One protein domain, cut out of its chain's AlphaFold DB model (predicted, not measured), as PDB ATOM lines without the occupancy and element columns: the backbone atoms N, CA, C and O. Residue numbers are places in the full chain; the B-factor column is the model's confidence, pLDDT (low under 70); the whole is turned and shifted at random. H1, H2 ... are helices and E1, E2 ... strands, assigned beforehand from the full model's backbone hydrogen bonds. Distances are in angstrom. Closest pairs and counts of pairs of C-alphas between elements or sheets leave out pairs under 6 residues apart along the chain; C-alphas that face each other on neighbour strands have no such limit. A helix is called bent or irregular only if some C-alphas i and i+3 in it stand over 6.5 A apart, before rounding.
ATOM      1  N   ARG A  34     103.712 115.986 128.482       86.94
ATOM      2  CA  ARG A  34     102.324 116.380 128.222       86.94
ATOM      3  C   ARG A  34     102.214 117.129 126.906       86.94
ATOM      4  O   ARG A  34     103.196 117.728 126.468       86.94
ATOM      5  N   ILE A  35     101.030 117.123 126.304       88.12
ATOM      6  CA  ILE A  35     100.721 117.970 125.160       88.12
ATOM      7  C   ILE A  35     100.168 119.295 125.665       88.12
ATOM      8  O   ILE A  35      99.116 119.365 126.304       88.12
ATOM      9  N   VAL A  36     100.896 120.359 125.353       86.38
ATOM     10  CA  VAL A  36     100.446 121.734 125.533       86.38
ATOM     11  C   VAL A  36      99.920 122.220 124.193       86.38
ATOM     12  O   VAL A  36     100.571 122.027 123.167       86.38
ATOM     13  N   SER A  37      98.731 122.811 124.208       84.38
ATOM     14  CA  SER A  37      98.109 123.410 123.023       84.38
ATOM     15  C   SER A  37      98.048 124.920 123.216       84.38
ATOM     16  O   SER A  37      97.887 125.379 124.348       84.38
ATOM     17  N   GLY A  38      98.202 125.685 122.144       75.06
ATOM     18  CA  GLY A  38      98.196 127.146 122.199       75.06
ATOM     19  C   GLY A  38      97.691 127.768 120.904       75.06
ATOM     20  O   GLY A  38      97.205 127.059 120.018       75.06
ATOM     21  N   GLU A  39      97.818 129.093 120.802       73.69
ATOM     22  CA  GLU A  39      97.565 129.800 119.547       73.69
ATOM     23  C   GLU A  39      98.415 129.219 118.415       73.69
ATOM     24  O   GLU A  39      99.531 128.722 118.613       73.69
ATOM     25  N   PHE A  40      97.836 129.233 117.217       65.44
ATOM     26  CA  PHE A  40      98.433 128.595 116.063       65.44
ATOM     27  C   PHE A  40      99.593 129.435 115.521       65.44
ATOM     28  O   PHE A  40      99.396 130.341 114.720       65.44
ATOM     29  N   ASP A  41     100.805 129.129 115.976       67.44
ATOM     30  CA  ASP A  41     102.040 129.631 115.377       67.44
ATOM     31  C   ASP A  41     102.430 128.749 114.184       67.44
ATOM     32  O   ASP A  41     102.747 127.564 114.348       67.44
ATOM     33  N   GLU A  42     102.406 129.337 112.986       63.25
ATOM     34  CA  GLU A  42     102.769 128.676 111.728       63.25
ATOM     35  C   GLU A  42     104.247 128.255 111.690       63.25
ATOM     36  O   GLU A  42     104.615 127.365 110.920       63.25
ATOM     37  N   LYS A  43     105.100 128.852 112.535       65.19
ATOM     38  CA  LYS A  43     106.538 128.585 112.539       65.19
ATOM     39  C   LYS A  43     106.898 127.488 113.527       65.19
ATOM     40  O   LYS A  43     106.504 127.568 114.689       65.19
ATOM     41  N   PRO A  44     107.667 126.465 113.132       61.97
ATOM     42  CA  PRO A  44     108.179 125.485 114.073       61.97
ATOM     43  C   PRO A  44     109.112 126.136 115.097       61.97
ATOM     44  O   PRO A  44     109.840 127.076 114.783       61.97
ATOM     45  N   TYR A  45     109.108 125.624 116.328       54.84
ATOM     46  CA  TYR A  45     109.828 126.248 117.443       54.84
ATOM     47  C   TYR A  45     111.353 126.238 117.253       54.84
ATOM     48  O   TYR A  45     112.045 127.113 117.770       54.84
ATOM     49  N   ALA A  46     111.893 125.253 116.530       58.38
ATOM     50  CA  ALA A  46     113.315 125.202 116.201       58.38
ATOM     51  C   ALA A  46     113.594 124.278 115.013       58.38
ATOM     52  O   ALA A  46     113.679 123.068 115.189       58.38
ATOM     53  N   VAL A  47     113.814 124.810 113.811       62.47
ATOM     54  CA  VAL A  47     114.251 123.979 112.679       62.47
ATOM     55  C   VAL A  47     115.732 123.629 112.838       62.47
ATOM     56  O   VAL A  47     116.580 124.500 113.012       62.47
ATOM     57  N   GLY A  48     116.067 122.337 112.805       61.97
ATOM     58  CA  GLY A  48     117.468 121.914 112.801       61.97
ATOM     59  C   GLY A  48     118.178 122.407 111.536       61.97
ATOM     60  O   GLY A  48     117.596 122.397 110.455       61.97
ATOM     61  N   THR A  49     119.458 122.779 111.629       63.56
ATOM     62  CA  THR A  49     120.227 123.342 110.494       63.56
ATOM     63  C   THR A  49     120.248 122.452 109.250       63.56
ATOM     64  O   THR A  49     120.304 122.953 108.132       63.56
ATOM     65  N   LYS A  50     120.159 121.129 109.424       64.94
ATOM     66  CA  LYS A  50     120.102 120.157 108.320       64.94
ATOM     67  C   LYS A  50     118.729 120.075 107.628       64.94
ATOM     68  O   LYS A  50     118.632 119.512 106.546       64.94
ATOM     69  N   VAL A  51     117.683 120.609 108.256       67.12
ATOM     70  CA  VAL A  51     116.272 120.545 107.825       67.12
ATOM     71  C   VAL A  51     115.825 121.873 107.235       67.12
ATOM     72  O   VAL A  51     114.943 121.898 106.386       67.12
ATOM     73  N   GLU A  52     116.443 122.968 107.674       73.50
ATOM     74  CA  GLU A  52     116.112 124.345 107.304       73.50
ATOM     75  C   GLU A  52     115.859 124.538 105.797       73.50
ATOM     76  O   GLU A  52     114.805 125.068 105.445       73.50
ATOM     77  N   PRO A  53     116.711 124.051 104.871       71.94
ATOM     78  CA  PRO A  53     116.436 124.207 103.443       71.94
ATOM     79  C   PRO A  53     115.164 123.474 102.982       71.94
ATOM     80  O   PRO A  53     114.490 123.922 102.060       71.94
ATOM     81  N   MET A  54     114.828 122.351 103.620       71.81
ATOM     82  CA  MET A  54     113.667 121.522 103.274       71.81
ATOM     83  C   MET A  54     112.383 122.102 103.848       71.81
ATOM     84  O   MET A  54     111.354 122.126 103.178       71.81
ATOM     85  N   PHE A  55     112.459 122.624 105.071       76.81
ATOM     86  CA  PHE A  55     111.359 123.364 105.664       76.81
ATOM     87  C   PHE A  55     110.989 124.579 104.799       76.81
ATOM     88  O   PHE A  55     109.816 124.759 104.490       76.81
ATOM     89  N   ARG A  56     111.979 125.320 104.276       78.06
ATOM     90  CA  ARG A  56     111.744 126.424 103.325       78.06
ATOM     91  C   ARG A  56     111.081 125.983 102.020       78.06
ATOM     92  O   ARG A  56     110.239 126.703 101.492       78.06
ATOM     93  N   ALA A  57     111.447 124.812 101.493       72.69
ATOM     94  CA  ALA A  57     110.788 124.255 100.312       72.69
ATOM     95  C   ALA A  57     109.307 123.958 100.598       72.69
ATOM     96  O   ALA A  57     108.444 124.373  99.832       72.69
ATOM     97  N   PHE A  58     109.006 123.331 101.741       79.69
ATOM     98  CA  PHE A  58     107.631 123.132 102.205       79.69
ATOM     99  C   PHE A  58     106.876 124.455 102.398       79.69
ATOM    100  O   PHE A  58     105.709 124.549 102.016       79.69
ATOM    101  N   GLU A  59     107.503 125.481 102.983       78.62
ATOM    102  CA  GLU A  59     106.884 126.798 103.174       78.62
ATOM    103  C   GLU A  59     106.444 127.410 101.840       78.62
ATOM    104  O   GLU A  59     105.327 127.921 101.760       78.62
ATOM    105  N   GLY A  60     107.270 127.275 100.796       74.31
ATOM    106  CA  GLY A  60     106.989 127.770  99.445       74.31
ATOM    107  C   GLY A  60     105.856 127.051  98.703       74.31
ATOM    108  O   GLY A  60     105.328 127.598  97.734       74.31
ATOM    109  N   GLU A  61     105.442 125.862  99.147       72.62
ATOM    110  CA  GLU A  61     104.331 125.128  98.533       72.62
ATOM    111  C   GLU A  61     102.975 125.704  98.963       72.62
ATOM    112  O   GLU A  61     102.605 125.680 100.136       72.62
ATOM    113  N   VAL A  62     102.189 126.193  98.008       61.94
ATOM    114  CA  VAL A  62     100.875 126.830  98.245       61.94
ATOM    115  C   VAL A  62      99.693 125.855  98.170       61.94
ATOM    116  O   VAL A  62      98.544 126.281  98.191       61.94
ATOM    117  N   GLN A  63      99.957 124.552  98.052       63.47
ATOM    118  CA  GLN A  63      98.921 123.560  97.749       63.47
ATOM    119  C   GLN A  63      98.339 122.889  98.993       63.47
ATOM    120  O   GLN A  63      98.979 122.774 100.040       63.47
ATOM    121  N   ASP A  64      97.110 122.415  98.839       58.97
ATOM    122  CA  ASP A  64      96.356 121.729  99.879       58.97
ATOM    123  C   ASP A  64      96.751 120.271  99.996       58.97
ATOM    124  O   ASP A  64      97.063 119.598  99.013       58.97
ATOM    125  N   GLY A  65      96.718 119.754 101.224       59.19
ATOM    126  CA  GLY A  65      97.185 118.399 101.474       59.19
ATOM    127  C   GLY A  65      98.683 118.265 101.222       59.19
ATOM    128  O   GLY A  65      99.107 117.191 100.802       59.19
ATOM    129  N   VAL A  66      99.428 119.353 101.467       66.06
ATOM    130  CA  VAL A  66     100.881 119.390 101.616       66.06
ATOM    131  C   VAL A  66     101.228 119.123 103.075       66.06
ATOM    132  O   VAL A  66     100.823 119.855 103.982       66.06
ATOM    133  N   PHE A  67     101.968 118.049 103.305       79.31
ATOM    134  CA  PHE A  67     102.384 117.614 104.637       79.31
ATOM    135  C   PHE A  67     103.874 117.857 104.829       79.31
ATOM    136  O   PHE A  67     104.632 117.758 103.874       79.31
ATOM    137  N   PHE A  68     104.311 118.135 106.050       75.56
ATOM    138  CA  PHE A  68     105.724 118.052 106.409       75.56
ATOM    139  C   PHE A  68     105.852 117.152 107.621       75.56
ATOM    140  O   PHE A  68     105.257 117.445 108.656       75.56
ATOM    141  N   VAL A  69     106.608 116.063 107.506       76.12
ATOM    142  CA  VAL A  69     106.929 115.222 108.660       76.12
ATOM    143  C   VAL A  69     108.421 115.002 108.791       76.12
ATOM    144  O   VAL A  69     109.120 114.805 107.801       76.12
ATOM    145  N   MET A  70     108.887 115.025 110.033       75.00
ATOM    146  CA  MET A  70     110.272 114.803 110.414       75.00
ATOM    147  C   MET A  70     110.323 114.072 111.753       75.00
ATOM    148  O   MET A  70     109.465 114.301 112.605       75.00
ATOM    149  N   ARG A  71     111.344 113.237 111.974       72.69
ATOM    150  CA  ARG A  71     111.575 112.569 113.263       72.69
ATOM    151  C   ARG A  71     113.063 112.538 113.605       72.69
ATOM    152  O   ARG A  71     113.876 112.146 112.777       72.69
ATOM    153  N   ASN A  72     113.412 112.884 114.843       64.81
ATOM    154  CA  ASN A  72     114.757 112.695 115.409       64.81
ATOM    155  C   ASN A  72     115.931 113.365 114.646       64.81
ATOM    156  O   ASN A  72     117.033 112.833 114.659       64.81
ATOM    157  N   PHE A  73     115.747 114.509 113.980       56.72
ATOM    158  CA  PHE A  73     116.719 114.987 112.970       56.72
ATOM    159  C   PHE A  73     118.077 115.514 113.480       56.72
ATOM    160  O   PHE A  73     118.994 115.758 112.699       56.72
ATOM    161  N   SER A  74     118.242 115.710 114.787       52.06
ATOM    162  CA  SER A  74     119.564 115.970 115.387       52.06
ATOM    163  C   SER A  74     120.170 114.739 116.057       52.06
ATOM    164  O   SER A  74     121.298 114.795 116.542       52.06
ATOM    165  N   ASN A  75     119.481 113.601 115.988       56.34
ATOM    166  CA  ASN A  75     120.090 112.293 116.147       56.34
ATOM    167  C   ASN A  75     120.825 111.954 114.829       56.34
ATOM    168  O   ASN A  75     120.237 112.132 113.764       56.34
ATOM    169  N   PRO A  76     122.076 111.458 114.839       48.75
ATOM    170  CA  PRO A  76     122.841 111.170 113.618       48.75
ATOM    171  C   PRO A  76     122.176 110.208 112.617       48.75
ATOM    172  O   PRO A  76     122.610 110.153 111.472       48.75
ATOM    173  N   GLY A  77     121.146 109.461 113.035       52.19
ATOM    174  CA  GLY A  77     120.335 108.592 112.173       52.19
ATOM    175  C   GLY A  77     118.971 109.163 111.758       52.19
ATOM    176  O   GLY A  77     118.210 108.456 111.108       52.19
ATOM    177  N   GLY A  78     118.622 110.388 112.164       60.84
ATOM    178  CA  GLY A  78     117.435 111.090 111.677       60.84
ATOM    179  C   GLY A  78     117.820 111.989 110.512       60.84
ATOM    180  O   GLY A  78     118.399 113.052 110.717       60.84
ATOM    181  N   ASP A  79     117.539 111.549 109.294       64.88
ATOM    182  CA  ASP A  79     117.961 112.247 108.080       64.88
ATOM    183  C   ASP A  79     116.827 112.468 107.085       64.88
ATOM    184  O   ASP A  79     117.096 113.012 106.020       64.88
ATOM    185  N   ARG A  80     115.583 112.078 107.408       71.88
ATOM    186  CA  ARG A  80     114.457 112.111 106.464       71.88
ATOM    187  C   ARG A  80     113.342 113.073 106.849       71.88
ATOM    188  O   ARG A  80     112.886 113.086 107.995       71.88
ATOM    189  N   ALA A  81     112.897 113.838 105.864       77.19
ATOM    190  CA  ALA A  81     111.652 114.580 105.886       77.19
ATOM    191  C   ALA A  81     110.809 114.205 104.665       77.19
ATOM    192  O   ALA A  81     111.334 113.739 103.653       77.19
ATOM    193  N   PHE A  82     109.501 114.407 104.750       77.94
ATOM    194  CA  PHE A  82     108.592 114.101 103.652       77.94
ATOM    195  C   PHE A  82     107.699 115.287 103.365       77.94
ATOM    196  O   PHE A  82     107.160 115.888 104.294       77.94
ATOM    197  N   THR A  83     107.486 115.538 102.079       80.00
ATOM    198  CA  THR A  83     106.366 116.330 101.595       80.00
ATOM    199  C   THR A  83     105.509 115.479 100.696       80.00
ATOM    200  O   THR A  83     106.011 114.687  99.912       80.00
ATOM    201  N   ILE A  84     104.201 115.577 100.847       81.38
ATOM    202  CA  ILE A  84     103.244 114.841 100.026       81.38
ATOM    203  C   ILE A  84     102.211 115.833  99.572       81.38
ATOM    204  O   ILE A  84     101.747 116.580 100.413       81.38
ATOM    205  N   ASP A  85     101.851 115.789  98.299       83.38
ATOM    206  CA  ASP A  85     100.764 116.544  97.695       83.38
ATOM    207  C   ASP A  85      99.719 115.534  97.227       83.38
ATOM    208  O   ASP A  85      99.883 114.824  96.229       83.38
ATOM    209  N   THR A  86      98.641 115.416  97.999       80.56
ATOM    210  CA  THR A  86      97.590 114.436  97.695       80.56
ATOM    211  C   THR A  86      96.682 114.859  96.538       80.56
ATOM    212  O   THR A  86      95.960 114.002  96.022       80.56
ATOM    213  N   GLY A  87      96.714 116.133  96.131       79.31
ATOM    214  CA  GLY A  87      95.979 116.649  94.976       79.31
ATOM    215  C   GLY A  87      96.661 116.267  93.665       79.31
ATOM    216  O   GLY A  87      96.002 115.780  92.747       79.31
ATOM    217  N   LYS A  88      97.992 116.389  93.612       81.88
ATOM    218  CA  LYS A  88      98.808 115.928  92.478       81.88
ATOM    219  C   LYS A  88      99.166 114.443  92.529       81.88
ATOM    220  O   LYS A  88      99.607 113.890  91.526       81.88
ATOM    221  N   GLY A  89      98.998 113.795  93.683       85.31
ATOM    222  CA  GLY A  89      99.442 112.415  93.884       85.31
ATOM    223  C   GLY A  89     100.965 112.302  93.864       85.31
ATOM    224  O   GLY A  89     101.511 111.363  93.292       85.31
ATOM    225  N   GLU A  90     101.660 113.261  94.467       86.75
ATOM    226  CA  GLU A  90     103.121 113.342  94.466       86.75
ATOM    227  C   GLU A  90     103.670 113.203  95.889       86.75
ATOM    228  O   GLU A  90     103.065 113.658  96.862       86.75
ATOM    229  N   LYS A  91     104.825 112.552  96.013       85.44
ATOM    230  CA  LYS A  91     105.570 112.386  97.261       85.44
ATOM    231  C   LYS A  91     107.011 112.806  97.025       85.44
ATOM    232  O   LYS A  91     107.669 112.314  96.113       85.44
ATOM    233  N   TRP A  92     107.514 113.682  97.872       81.69
ATOM    234  CA  TRP A  92     108.907 114.077  97.944       81.69
ATOM    235  C   TRP A  92     109.489 113.541  99.242       81.69
ATOM    236  O   TRP A  92     108.978 113.792 100.333       81.69
ATOM    237  N   VAL A  93     110.560 112.774  99.110       80.44
ATOM    238  CA  VAL A  93     111.379 112.296 100.214       80.44
ATOM    239  C   VAL A  93     112.645 113.125 100.210       80.44
ATOM    240  O   VAL A  93     113.395 113.136  99.233       80.44
ATOM    241  N   TYR A  94     112.882 113.819 101.307       75.25
ATOM    242  CA  TYR A  94     114.073 114.619 101.512       75.25
ATOM    243  C   TYR A  94     114.974 113.865 102.464       75.25
ATOM    244  O   TYR A  94     114.558 113.537 103.571       75.25
ATOM    245  N   THR A  95     116.193 113.585 102.037       73.75
ATOM    246  CA  THR A  95     117.233 112.988 102.867       73.75
ATOM    247  C   THR A  95     118.404 113.956 103.005       73.75
ATOM    248  O   THR A  95     118.538 114.905 102.231       73.75
ATOM    249  N   ALA A  96     119.327 113.691 103.931       68.62
ATOM    250  CA  ALA A  96     120.596 114.424 103.978       68.62
ATOM    251  C   ALA A  96     121.408 114.324 102.665       68.62
ATOM    252  O   ALA A  96     122.254 115.175 102.402       68.62
ATOM    253  N   SER A  97     121.164 113.291 101.850       69.56
ATOM    254  CA  SER A  97     121.840 113.047 100.571       69.56
ATOM    255  C   SER A  97     121.142 113.662  99.352       69.56
ATOM    256  O   SER A  97     121.733 113.662  98.273       69.56
ATOM    257  N   GLY A  98     119.923 114.194  99.487       71.12
ATOM    258  CA  GLY A  98     119.212 114.844  98.386       71.12
ATOM    259  C   GLY A  98     117.693 114.740  98.473       71.12
ATOM    260  O   GLY A  98     117.115 114.429  99.508       71.12
ATOM    261  N   THR A  99     117.021 115.031  97.361       78.25
ATOM    262  CA  THR A  99     115.561 114.949  97.242       78.25
ATOM    263  C   THR A  99     115.189 113.908  96.200       78.25
ATOM    264  O   THR A  99     115.680 113.954  95.073       78.25
ATOM    265  N   ALA A 100     114.290 112.998  96.557       82.12
ATOM    266  CA  ALA A 100     113.680 112.048  95.641       82.12
ATOM    267  C   ALA A 100     112.190 112.361  95.504       82.12
ATOM    268  O   ALA A 100     111.492 112.515  96.501       82.12
ATOM    269  N   LYS A 101     111.695 112.433  94.268       85.25
ATOM    270  CA  LYS A 101     110.266 112.570  93.971       85.25
ATOM    271  C   LYS A 101     109.725 111.240  93.456       85.25
ATOM    272  O   LYS A 101     110.356 110.600  92.617       85.25
ATOM    273  N   SER A 102     108.551 110.845  93.923       85.19
ATOM    274  CA  SER A 102     107.816 109.672  93.459       85.19
ATOM    275  C   SER A 102     106.324 109.971  93.329       85.19
ATOM    276  O   SER A 102     105.819 110.987  93.813       85.19
ATOM    277  N   ILE A 103     105.617 109.085  92.629       88.62
ATOM    278  CA  ILE A 103     104.160 109.132  92.517       88.62
ATOM    279  C   ILE A 103     103.557 108.390  93.705       88.62
ATOM    280  O   ILE A 103     103.929 107.253  94.005       88.62
ATOM    281  N   LEU A 104     102.615 109.048  94.366       85.56
ATOM    282  CA  LEU A 104     101.835 108.494  95.453       85.56
ATOM    283  C   LEU A 104     100.856 107.472  94.883       85.56
ATOM    284  O   LEU A 104     100.067 107.775  93.983       85.56
ATOM    285  N   ARG A 105     100.874 106.254  95.420       86.50
ATOM    286  CA  ARG A 105      99.853 105.274  95.049       86.50
ATOM    287  C   ARG A 105      98.474 105.769  95.490       86.50
ATOM    288  O   ARG A 105      98.339 106.449  96.509       86.50
ATOM    289  N   SER A 106      97.435 105.413  94.740       83.12
ATOM    290  CA  SER A 106      96.067 105.883  95.000       83.12
ATOM    291  C   SER A 106      95.547 105.480  96.388       83.12
ATOM    292  O   SER A 106      94.901 106.287  97.061       83.12
ATOM    293  N   ASP A 107      95.875 104.269  96.843       88.88
ATOM    294  CA  ASP A 107      95.559 103.749  98.177       88.88
ATOM    295  C   ASP A 107      96.316 104.489  99.292       88.88
ATOM    296  O   ASP A 107      95.726 104.833 100.320       88.88
ATOM    297  N   GLU A 108      97.596 104.795  99.068       87.25
ATOM    298  CA  GLU A 108      98.425 105.595  99.977       87.25
ATOM    299  C   GLU A 108      97.838 107.005 100.147       87.25
ATOM    300  O   GLU A 108      97.587 107.442 101.272       87.25
ATOM    301  N   GLY A 109      97.514 107.680  99.040       86.00
ATOM    302  CA  GLY A 109      96.927 109.022  99.063       86.00
ATOM    303  C   GLY A 109      95.560 109.090  99.735       86.00
ATOM    304  O   GLY A 109      95.300 110.014 100.507       86.00
ATOM    305  N   ALA A 110      94.695 108.099  99.503       86.69
ATOM    306  CA  ALA A 110      93.403 108.020 100.183       86.69
ATOM    307  C   ALA A 110      93.570 107.870 101.702       86.69
ATOM    308  O   ALA A 110      92.901 108.569 102.469       86.69
ATOM    309  N   ARG A 111      94.499 107.012 102.143       88.12
ATOM    310  CA  ARG A 111      94.761 106.790 103.568       88.12
ATOM    311  C   ARG A 111      95.366 108.013 104.252       88.12
ATOM    312  O   ARG A 111      94.959 108.324 105.367       88.12
ATOM    313  N   ILE A 112      96.277 108.724 103.590       86.31
ATOM    314  CA  ILE A 112      96.860 109.968 104.120       86.31
ATOM    315  C   ILE A 112      95.774 111.015 104.331       86.31
ATOM    316  O   ILE A 112      95.667 111.553 105.429       86.31
ATOM    317  N   ARG A 113      94.921 111.249 103.323       85.81
ATOM    318  CA  ARG A 113      93.798 112.194 103.445       85.81
ATOM    319  C   ARG A 113      92.847 111.806 104.577       85.81
ATOM    320  O   ARG A 113      92.448 112.666 105.356       85.81
ATOM    321  N   PHE A 114      92.529 110.517 104.702       88.69
ATOM    322  CA  PHE A 114      91.679 110.003 105.777       88.69
ATOM    323  C   PHE A 114      92.286 110.235 107.168       88.69
ATOM    324  O   PHE A 114      91.590 110.718 108.060       88.69
ATOM    325  N   LEU A 115      93.568 109.910 107.363       88.94
ATOM    326  CA  LEU A 115      94.258 110.112 108.640       88.94
ATOM    327  C   LEU A 115      94.393 111.603 108.966       88.94
ATOM    328  O   LEU A 115      94.069 112.010 110.078       88.94
ATOM    329  N   ALA A 116      94.790 112.422 107.991       85.50
ATOM    330  CA  ALA A 116      94.932 113.868 108.146       85.50
ATOM    331  C   ALA A 116      93.621 114.556 108.548       85.50
ATOM    332  O   ALA A 116      93.631 115.409 109.427       85.50
ATOM    333  N   ALA A 117      92.486 114.148 107.971       86.81
ATOM    334  CA  ALA A 117      91.172 114.690 108.328       86.81
ATOM    335  C   ALA A 117      90.753 114.396 109.782       86.81
ATOM    336  O   ALA A 117      89.861 115.057 110.310       86.81
ATOM    337  N   GLN A 118      91.378 113.406 110.425       90.06
ATOM    338  CA  GLN A 118      91.123 113.027 111.817       90.06
ATOM    339  C   GLN A 118      92.145 113.610 112.797       90.06
ATOM    340  O   GLN A 118      91.973 113.475 114.010       90.06
ATOM    341  N   VAL A 119      93.226 114.215 112.305       88.25
ATOM    342  CA  VAL A 119      94.191 114.914 113.155       88.25
ATOM    343  C   VAL A 119      93.521 116.165 113.726       88.25
ATOM    344  O   VAL A 119      92.862 116.912 113.003       88.25
ATOM    345  N   GLU A 120      93.663 116.381 115.035       86.50
ATOM    346  CA  GLU A 120      93.137 117.584 115.677       86.50
ATOM    347  C   GLU A 120      93.853 118.822 115.104       86.50
ATOM    348  O   GLU A 120      95.067 118.842 114.878       86.50
ATOM    349  N   LYS A 121      93.061 119.840 114.757       86.75
ATOM    350  CA  LYS A 121      93.572 121.106 114.226       86.75
ATOM    351  C   LYS A 121      94.058 121.963 115.382       86.75
ATOM    352  O   LYS A 121      93.389 122.041 116.408       86.75
ATOM    353  N   GLY A 122      95.178 122.645 115.188       86.38
ATOM    354  CA  GLY A 122      95.827 123.391 116.258       86.38
ATOM    355  C   GLY A 122      97.335 123.189 116.301       86.38
ATOM    356  O   GLY A 122      97.910 122.403 115.543       86.38
ATOM    357  N   SER A 123      97.975 123.951 117.187       86.88
ATOM    358  CA  SER A 123      99.401 123.858 117.478       86.88
ATOM    359  C   SER A 123      99.582 123.147 118.811       86.88
ATOM    360  O   SER A 123      99.088 123.602 119.846       86.88
ATOM    361  N   HIS A 124     100.272 122.014 118.771       86.88
ATOM    362  CA  HIS A 124     100.431 121.091 119.879       86.88
ATOM    363  C   HIS A 124     101.908 120.763 120.067       86.88
ATOM    364  O   HIS A 124     102.599 120.354 119.134       86.88
ATOM    365  N   ARG A 125     102.396 120.886 121.299       85.62
ATOM    366  CA  ARG A 125     103.790 120.608 121.636       85.62
ATOM    367  C   ARG A 125     103.899 119.654 122.807       85.62
ATOM    368  O   ARG A 125     103.286 119.865 123.853       85.62
ATOM    369  N   GLN A 126     104.748 118.644 122.661       85.25
ATOM    370  CA  GLN A 126     105.211 117.845 123.783       85.25
ATOM    371  C   GLN A 126     106.145 118.685 124.661       85.25
ATOM    372  O   GLN A 126     107.209 119.125 124.224       85.25
ATOM    373  N   VAL A 127     105.766 118.851 125.922       83.00
ATOM    374  CA  VAL A 127     106.589 119.462 126.967       83.00
ATOM    375  C   VAL A 127     106.877 118.400 128.015       83.00
ATOM    376  O   VAL A 127     105.948 117.764 128.508       83.00
ATOM    377  N   CYS A 128     108.152 118.198 128.343       80.69
ATOM    378  CA  CYS A 128     108.594 117.225 129.339       80.69
ATOM    379  C   CYS A 128     109.092 117.938 130.599       80.69
ATOM    380  O   CYS A 128     110.030 118.733 130.531       80.69
ATOM    381  N   LEU A 129     108.478 117.654 131.746       78.56
ATOM    382  CA  LEU A 129     108.875 118.231 133.029       78.56
ATOM    383  C   LEU A 129     110.156 117.561 133.544       78.56
ATOM    384  O   LEU A 129     110.290 116.337 133.515       78.56
ATOM    385  N   GLY A 130     111.117 118.369 134.000       70.00
ATOM    386  CA  GLY A 130     112.378 117.879 134.574       70.00
ATOM    387  C   GLY A 130     113.329 117.191 133.583       70.00
ATOM    388  O   GLY A 130     114.319 116.597 134.010       70.00
ATOM    389  N   LEU A 131     113.054 117.267 132.278       66.81
ATOM    390  CA  LEU A 131     113.918 116.766 131.210       66.81
ATOM    391  C   LEU A 131     114.287 117.917 130.268       66.81
ATOM    392  O   LEU A 131     113.452 118.771 129.970       66.81
ATOM    393  N   ALA A 132     115.529 117.942 129.778       58.50
ATOM    394  CA  ALA A 132     115.937 118.937 128.792       58.50
ATOM    395  C   ALA A 132     115.083 118.784 127.521       58.50
ATOM    396  O   ALA A 132     114.963 117.684 126.976       58.50
ATOM    397  N   SER A 133     114.492 119.881 127.040       55.22
ATOM    398  CA  SER A 133     113.678 119.877 125.812       55.22
ATOM    399  C   SER A 133     114.511 119.896 124.524       55.22
ATOM    400  O   SER A 133     113.950 119.918 123.432       55.22
ATOM    401  N   GLU A 134     115.837 119.883 124.622       51.50
ATOM    402  CA  GLU A 134     116.715 120.150 123.486       51.50
ATOM    403  C   GLU A 134     117.171 118.882 122.771       51.50
ATOM    404  O   GLU A 134     117.463 117.877 123.409       51.50
ATOM    405  N   GLY A 135     117.292 118.960 121.443       49.38
ATOM    406  CA  GLY A 135     118.220 118.096 120.713       49.38
ATOM    407  C   GLY A 135     117.627 117.096 119.729       49.38
ATOM    408  O   GLY A 135     118.394 116.365 119.115       49.38
ATOM    409  N   SER A 136     116.318 117.051 119.490       53.50
ATOM    410  CA  SER A 136     115.723 116.569 118.229       53.50
ATOM    411  C   SER A 136     114.298 117.042 118.132       53.50
ATOM    412  O   SER A 136     113.641 117.163 119.152       53.50
ATOM    413  N   MET A 137     113.829 117.324 116.922       67.75
ATOM    414  CA  MET A 137     112.443 117.703 116.726       67.75
ATOM    415  C   MET A 137     111.757 116.652 115.867       67.75
ATOM    416  O   MET A 137     112.256 116.294 114.799       67.75
ATOM    417  N   SER A 138     110.644 116.125 116.359       74.31
ATOM    418  CA  SER A 138     109.685 115.435 115.506       74.31
ATOM    419  C   SER A 138     108.565 116.411 115.209       74.31
ATOM    420  O   SER A 138     108.014 116.989 116.142       74.31
ATOM    421  N   VAL A 139     108.272 116.631 113.933       82.19
ATOM    422  CA  VAL A 139     107.273 117.608 113.496       82.19
ATOM    423  C   VAL A 139     106.294 116.944 112.553       82.19
ATOM    424  O   VAL A 139     106.713 116.153 111.718       82.19
ATOM    425  N   LEU A 140     105.016 117.287 112.682       86.94
ATOM    426  CA  LEU A 140     103.997 117.116 111.653       86.94
ATOM    427  C   LEU A 140     103.355 118.480 111.390       86.94
ATOM    428  O   LEU A 140     102.785 119.065 112.309       86.94
ATOM    429  N   LEU A 141     103.415 118.950 110.147       87.00
ATOM    430  CA  LEU A 141     102.661 120.101 109.656       87.00
ATOM    431  C   LEU A 141     101.679 119.641 108.586       87.00
ATOM    432  O   LEU A 141     102.014 118.802 107.747       87.00
ATOM    433  N   VAL A 142     100.479 120.208 108.609       84.81
ATOM    434  CA  VAL A 142      99.425 119.943 107.625       84.81
ATOM    435  C   VAL A 142      98.973 121.266 107.031       84.81
ATOM    436  O   VAL A 142      98.590 122.155 107.795       84.81
ATOM    437  N   LYS A 143      98.983 121.388 105.699       83.75
ATOM    438  CA  LYS A 143      98.410 122.535 104.986       83.75
ATOM    439  C   LYS A 143      96.987 122.275 104.477       83.75
ATOM    440  O   LYS A 143      96.681 121.187 103.985       83.75
ATOM    441  N   SER A 144      96.151 123.306 104.575       78.56
ATOM    442  CA  SER A 144      94.811 123.431 103.984       78.56
ATOM    443  C   SER A 144      94.613 124.880 103.540       78.56
ATOM    444  O   SER A 144      94.998 125.799 104.263       78.56
ATOM    445  N   ASP A 145      94.037 125.084 102.365       76.38
ATOM    446  CA  ASP A 145      93.946 126.353 101.638       76.38
ATOM    447  C   ASP A 145      95.264 127.159 101.646       76.38
ATOM    448  O   ASP A 145      95.294 128.357 101.943       76.38
ATOM    449  N   GLY A 146      96.387 126.473 101.401       76.00
ATOM    450  CA  GLY A 146      97.740 127.048 101.413       76.00
ATOM    451  C   GLY A 146      98.275 127.492 102.787       76.00
ATOM    452  O   GLY A 146      99.405 127.979 102.871       76.00
ATOM    453  N   LYS A 147      97.516 127.304 103.874       81.44
ATOM    454  CA  LYS A 147      97.900 127.672 105.248       81.44
ATOM    455  C   LYS A 147      98.162 126.442 106.091       81.44
ATOM    456  O   LYS A 147      97.490 125.425 105.936       81.44
ATOM    457  N   VAL A 148      99.107 126.521 107.022       84.00
ATOM    458  CA  VAL A 148      99.282 125.439 107.997       84.00
ATOM    459  C   VAL A 148      98.085 125.466 108.959       84.00
ATOM    460  O   VAL A 148      97.729 126.520 109.472       84.00
ATOM    461  N   VAL A 149      97.430 124.321 109.174       84.50
ATOM    462  CA  VAL A 149      96.236 124.181 110.039       84.50
ATOM    463  C   VAL A 149      96.433 123.198 111.195       84.50
ATOM    464  O   VAL A 149      95.693 123.233 112.180       84.50
ATOM    465  N   CYS A 150      97.440 122.330 111.097       87.12
ATOM    466  CA  CYS A 150      97.868 121.450 112.180       87.12
ATOM    467  C   CYS A 150      99.380 121.548 112.334       87.12
ATOM    468  O   CYS A 150     100.108 121.513 111.338       87.12
ATOM    469  N   LYS A 151      99.837 121.596 113.581       87.25
ATOM    470  CA  LYS A 151     101.244 121.548 113.948       87.25
ATOM    471  C   LYS A 151     101.403 120.685 115.191       87.25
ATOM    472  O   LYS A 151     100.842 120.994 116.236       87.25
ATOM    473  N   TYR A 152     102.188 119.620 115.082       88.06
ATOM    474  CA  TYR A 152     102.568 118.775 116.211       88.06
ATOM    475  C   TYR A 152     104.076 118.732 116.333       88.06
ATOM    476  O   TYR A 152     104.749 118.355 115.376       88.06
ATOM    477  N   GLU A 153     104.598 119.073 117.506       83.81
ATOM    478  CA  GLU A 153     106.030 119.084 117.785       83.81
ATOM    479  C   GLU A 153     106.383 118.232 119.002       83.81
ATOM    480  O   GLU A 153     105.719 118.278 120.041       83.81
ATOM    481  N   ALA A 154     107.497 117.516 118.911       81.69
ATOM    482  CA  ALA A 154     108.113 116.827 120.035       81.69
ATOM    483  C   ALA A 154     109.618 117.065 120.077       81.69
ATOM    484  O   ALA A 154     110.251 117.144 119.030       81.69
ATOM    485  N   GLY A 155     110.173 117.161 121.289       74.75
ATOM    486  CA  GLY A 155     111.609 117.333 121.529       74.75
ATOM    487  C   GLY A 155     112.417 116.042 121.337       74.75
ATOM    488  O   GLY A 155     111.959 115.089 120.703       74.75
ATOM    489  N   GLN A 156     113.627 115.985 121.916       71.50
ATOM    490  CA  GLN A 156     114.604 114.899 121.691       71.50
ATOM    491  C   GLN A 156     114.096 113.483 121.987       71.50
ATOM    492  O   GLN A 156     114.591 112.474 121.481       71.50
ATOM    493  N   TYR A 157     113.095 113.412 122.847       74.00
ATOM    494  CA  TYR A 157     112.500 112.180 123.311       74.00
ATOM    495  C   TYR A 157     111.489 111.623 122.329       74.00
ATOM    496  O   TYR A 157     111.247 110.412 122.361       74.00
ATOM    497  N   ASP A 158     110.960 112.464 121.436       75.62
ATOM    498  CA  ASP A 158     109.845 112.134 120.563       75.62
ATOM    499  C   ASP A 158     108.648 111.598 121.398       75.62
ATOM    500  O   ASP A 158     108.728 111.392 122.616       75.62
ATOM    501  N   TYR A 159     107.477 111.388 120.811       82.62
ATOM    502  CA  TYR A 159     106.237 111.074 121.543       82.62
ATOM    503  C   TYR A 159     106.286 109.784 122.404       82.62
ATOM    504  O   TYR A 159     105.335 109.454 123.116       82.62
ATOM    505  N   ARG A 160     107.416 109.062 122.398       80.44
ATOM    506  CA  ARG A 160     107.738 107.885 123.220       80.44
ATOM    507  C   ARG A 160     107.477 108.095 124.715       80.44
ATOM    508  O   ARG A 160     106.968 107.178 125.362       80.44
ATOM    509  N   TYR A 161     107.776 109.288 125.232       81.44
ATOM    510  CA  TYR A 161     107.689 109.624 126.660       81.44
ATOM    511  C   TYR A 161     106.417 110.387 127.036       81.44
ATOM    512  O   TYR A 161     106.314 110.892 128.153       81.44
ATOM    513  N   LEU A 162     105.432 110.476 126.135       84.69
ATOM    514  CA  LEU A 162     104.105 110.939 126.528       84.69
ATOM    515  C   LEU A 162     103.530 110.042 127.618       84.69
ATOM    516  O   LEU A 162     103.643 108.810 127.558       84.69
ATOM    517  N   ASN A 163     102.889 110.676 128.595       82.62
ATOM    518  CA  ASN A 163     102.151 109.953 129.611       82.62
ATOM    519  C   ASN A 163     101.009 109.122 128.963       82.62
ATOM    520  O   ASN A 163     100.602 109.357 127.819       82.62
ATOM    521  N   GLY A 164     100.511 108.115 129.687       82.88
ATOM    522  CA  GLY A 164      99.453 107.223 129.192       82.88
ATOM    523  C   GLY A 164      98.198 107.964 128.704       82.88
ATOM    524  O   GLY A 164      97.777 107.708 127.578       82.88
ATOM    525  N   PRO A 165      97.632 108.895 129.495       86.69
ATOM    526  CA  PRO A 165      96.477 109.704 129.091       86.69
ATOM    527  C   PRO A 165      96.674 110.605 127.859       86.69
ATOM    528  O   PRO A 165      95.704 110.909 127.172       86.69
ATOM    529  N   GLU A 166      97.900 111.026 127.545       86.75
ATOM    530  CA  GLU A 166      98.180 111.958 126.442       86.75
ATOM    531  C   GLU A 166      98.299 111.255 125.086       86.75
ATOM    532  O   GLU A 166      97.926 111.826 124.062       86.75
ATOM    533  N   LYS A 167      98.757 109.995 125.050       86.25
ATOM    534  CA  LYS A 167      98.886 109.235 123.792       86.25
ATOM    535  C   LYS A 167      97.559 109.111 123.022       86.25
ATOM    536  O   LYS A 167      97.577 109.359 121.817       86.25
ATOM    537  N   PRO A 168      96.413 108.789 123.659       88.81
ATOM    538  CA  PRO A 168      95.118 108.772 122.982       88.81
ATOM    539  C   PRO A 168      94.707 110.116 122.374       88.81
ATOM    540  O   PRO A 168      94.044 110.112 121.340       88.81
ATOM    541  N   ARG A 169      95.108 111.248 122.979       87.31
ATOM    542  CA  ARG A 169      94.732 112.597 122.513       87.31
ATOM    543  C   ARG A 169      95.309 112.907 121.138       87.31
ATOM    544  O   ARG A 169      94.646 113.521 120.320       87.31
ATOM    545  N   ILE A 170      96.519 112.423 120.867       88.12
ATOM    546  CA  ILE A 170      97.219 112.675 119.601       88.12
ATOM    547  C   ILE A 170      97.353 111.422 118.729       88.12
ATOM    548  O   ILE A 170      98.181 111.387 117.819       88.12
ATOM    549  N   LYS A 171      96.560 110.373 118.993       90.38
ATOM    550  CA  LYS A 171      96.705 109.061 118.338       90.38
ATOM    551  C   LYS A 171      96.693 109.156 116.806       90.38
ATOM    552  O   LYS A 171      97.529 108.541 116.160       90.38
ATOM    553  N   ASN A 172      95.824 109.996 116.240       90.44
ATOM    554  CA  ASN A 172      95.679 110.146 114.791       90.44
ATOM    555  C   ASN A 172      96.920 110.813 114.176       90.44
ATOM    556  O   ASN A 172      97.370 110.418 113.103       90.44
ATOM    557  N   ALA A 173      97.521 111.777 114.887       89.25
ATOM    558  CA  ALA A 173      98.784 112.387 114.478       89.25
ATOM    559  C   ALA A 173      99.927 111.363 114.527       89.25
ATOM    560  O   ALA A 173     100.716 111.282 113.591       89.25
ATOM    561  N   LEU A 174      99.988 110.533 115.575       88.12
ATOM    562  CA  LEU A 174     100.990 109.468 115.694       88.12
ATOM    563  C   LEU A 174     100.847 108.403 114.603       88.12
ATOM    564  O   LEU A 174     101.856 107.962 114.055       88.12
ATOM    565  N   GLU A 175      99.618 108.009 114.274       89.62
ATOM    566  CA  GLU A 175      99.336 107.075 113.182       89.62
ATOM    567  C   GLU A 175      99.749 107.649 111.826       89.62
ATOM    568  O   GLU A 175     100.383 106.946 111.038       89.62
ATOM    569  N   LEU A 176      99.450 108.927 111.562       87.56
ATOM    570  CA  LEU A 176      99.882 109.599 110.338       87.56
ATOM    571  C   LEU A 176     101.410 109.687 110.262       87.56
ATOM    572  O   LEU A 176     101.990 109.296 109.253       87.56
ATOM    573  N   ILE A 177     102.075 110.126 111.334       85.00
ATOM    574  CA  ILE A 177     103.544 110.185 111.401       85.00
ATOM    575  C   ILE A 177     104.147 108.802 111.135       85.00
ATOM    576  O   ILE A 177     105.050 108.683 110.312       85.00
ATOM    577  N   GLY A 178     103.641 107.755 111.792       83.25
ATOM    578  CA  GLY A 178     104.105 106.383 111.577       83.25
ATOM    579  C   GLY A 178     103.932 105.941 110.125       83.25
ATOM    580  O   GLY A 178     104.889 105.496 109.499       83.25
ATOM    581  N   PHE A 179     102.745 106.153 109.550       85.06
ATOM    582  CA  PHE A 179     102.458 105.789 108.161       85.06
ATOM    583  C   PHE A 179     103.408 106.461 107.161       85.06
ATOM    584  O   PHE A 179     103.894 105.812 106.234       85.06
ATOM    585  N   LEU A 180     103.682 107.751 107.362       80.69
ATOM    586  CA  LEU A 180     104.552 108.531 106.487       80.69
ATOM    587  C   LEU A 180     106.028 108.127 106.607       80.69
ATOM    588  O   LEU A 180     106.734 108.114 105.600       80.69
ATOM    589  N   MET A 181     106.477 107.766 107.812       76.19
ATOM    590  CA  MET A 181     107.876 107.425 108.092       76.19
ATOM    591  C   MET A 181     108.221 105.953 107.799       76.19
ATOM    592  O   MET A 181     109.352 105.674 107.413       76.19
ATOM    593  N   ASP A 182     107.273 105.016 107.934       70.44
ATOM    594  CA  ASP A 182     107.503 103.569 107.743       70.44
ATOM    595  C   ASP A 182     107.458 103.127 106.262       70.44
ATOM    596  O   ASP A 182     107.785 101.985 105.930       70.44
ATOM    597  N   LYS A 183     107.031 104.010 105.347       55.50
ATOM    598  CA  LYS A 183     106.899 103.750 103.896       55.50
ATOM    599  C   LYS A 183     107.916 104.530 103.045       55.50
ATOM    600  O   LYS A 183     107.618 104.867 101.896       55.50
TER     601      LYS A 183
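AT A GLANCE: This is residues 34 to 183 of the 184 residues of an uncharacterized protein of Rufibacter sp. DG15C (UniProt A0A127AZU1). One twisted sheet of eight strands forms the middle of the body, with H2 and H4 running across its strands on one face, the little helix H3 on that same face, and H1 alone on the opposite face, by E2 and E3. The printed part has 150 residues, with four named helices and eight named strands in the order E1 H1 E2 E3 E4 E5 H2 E6 E7 E8 H3 H4. The sheet runs E1 E6 E8 E7 E2 E3 E4 E5 and is mixed: E6 and E8 are parallel, the other neighbours antiparallel. The class is mixed, helices and strands, and the whole is compact, with a radius of gyration of the C-alphas of 14.4 A and spans of 44 by 32 by 26 A.

HOW THE PARTS SIT: The edge strand E1, residues 34 to 38, is antiparallel to E6, residues 122 to 128, with N 36 and O 125 at 2.9 A. H1, residues 52 to 60, is on the sheet; its closest C-alphas to E2, residues 66 to 70, are those of Phe 58 and Phe 68, 6.9 A apart. E2, E3 at residues 80 to 85, E4 at residues 90 to 95 and E5 at residues 98 to 103 form a meander, each strand the antiparallel neighbour of the one before. Its three hairpins have N 69 and O 82 at 3.3 A, N 83 and O 92 at 2.9 A, and N 93 and O 100 at 2.8 A, all within hydrogen-bond range. H2, residues 106 to 118, is on the opposite face from H1, at a height over the sheet of 10.1 A. It runs across the strands, at 81 degrees to E2 on the local plane. E7, residues 138 to 144, is antiparallel to E2, with N 141 and O 68 at 2.8 A. E7 and E8, residues 147 to 154, form a hairpin, with N 140 and O 152 at 2.9 A; E8 bends by 54 degrees at residue 150. E6 and E8 are parallel at 10 degrees, with N 124 and O 151 at 2.8 A. H3, residues 158 to 161, is on the same face as H2, at a height of 6.8 A. H4, residues 167 to 182, is on that face too, at a height of 9.4 A, and runs across the strands at 89 degrees to E7 on the local plane. H4 touches H2 with residues 172 to 176 alone, the closest C-alphas being those of Leu 115 and Leu 176, 5.9 A apart; the tilt is shallow, 22 degrees, opposite ways. H1 and H4 are apart. In H1 every O i to N i+4 pair is within hydrogen-bond range, in H2 8 of 9 and in H4 10 of 12; H3 is too short for such a pair.

IN THESE COORDINATES: E1 begins at C-alpha 34, (102.324, 116.380, 128.222). From first to last C-alpha, H2 measures 18.9 A, E6 19.3 A, E7 20.4 A, E8 21.0 A and H4 19.1 A. H2 begins at C-alpha 106, (96.067, 105.883, 95.000). H3 is irregular, but only just, with C-alphas 158 and 161 6.9 A apart. H4 is irregular, with C-alphas 169 and 172 8.2 A apart, and has a kink of 43 degrees near residue 174; it ends at C-alpha 182, (107.503, 103.569, 107.743).

THE WHOLE: The two C-alphas farthest apart, those of Ser 106 and Gly 130, are 44.5 A apart. The printed part has no cut. The link from E1 to H1, residues 39 to 51, is long; those from E2 to E3 and from E6 to E7 are short but not tight, and the others are tight. The mean pLDDT of the printed part is 77.1; 35 residues are under 70: 40 to 51, 62 to 66, 72 to 79, 96 to 97, 131 to 137 and 183.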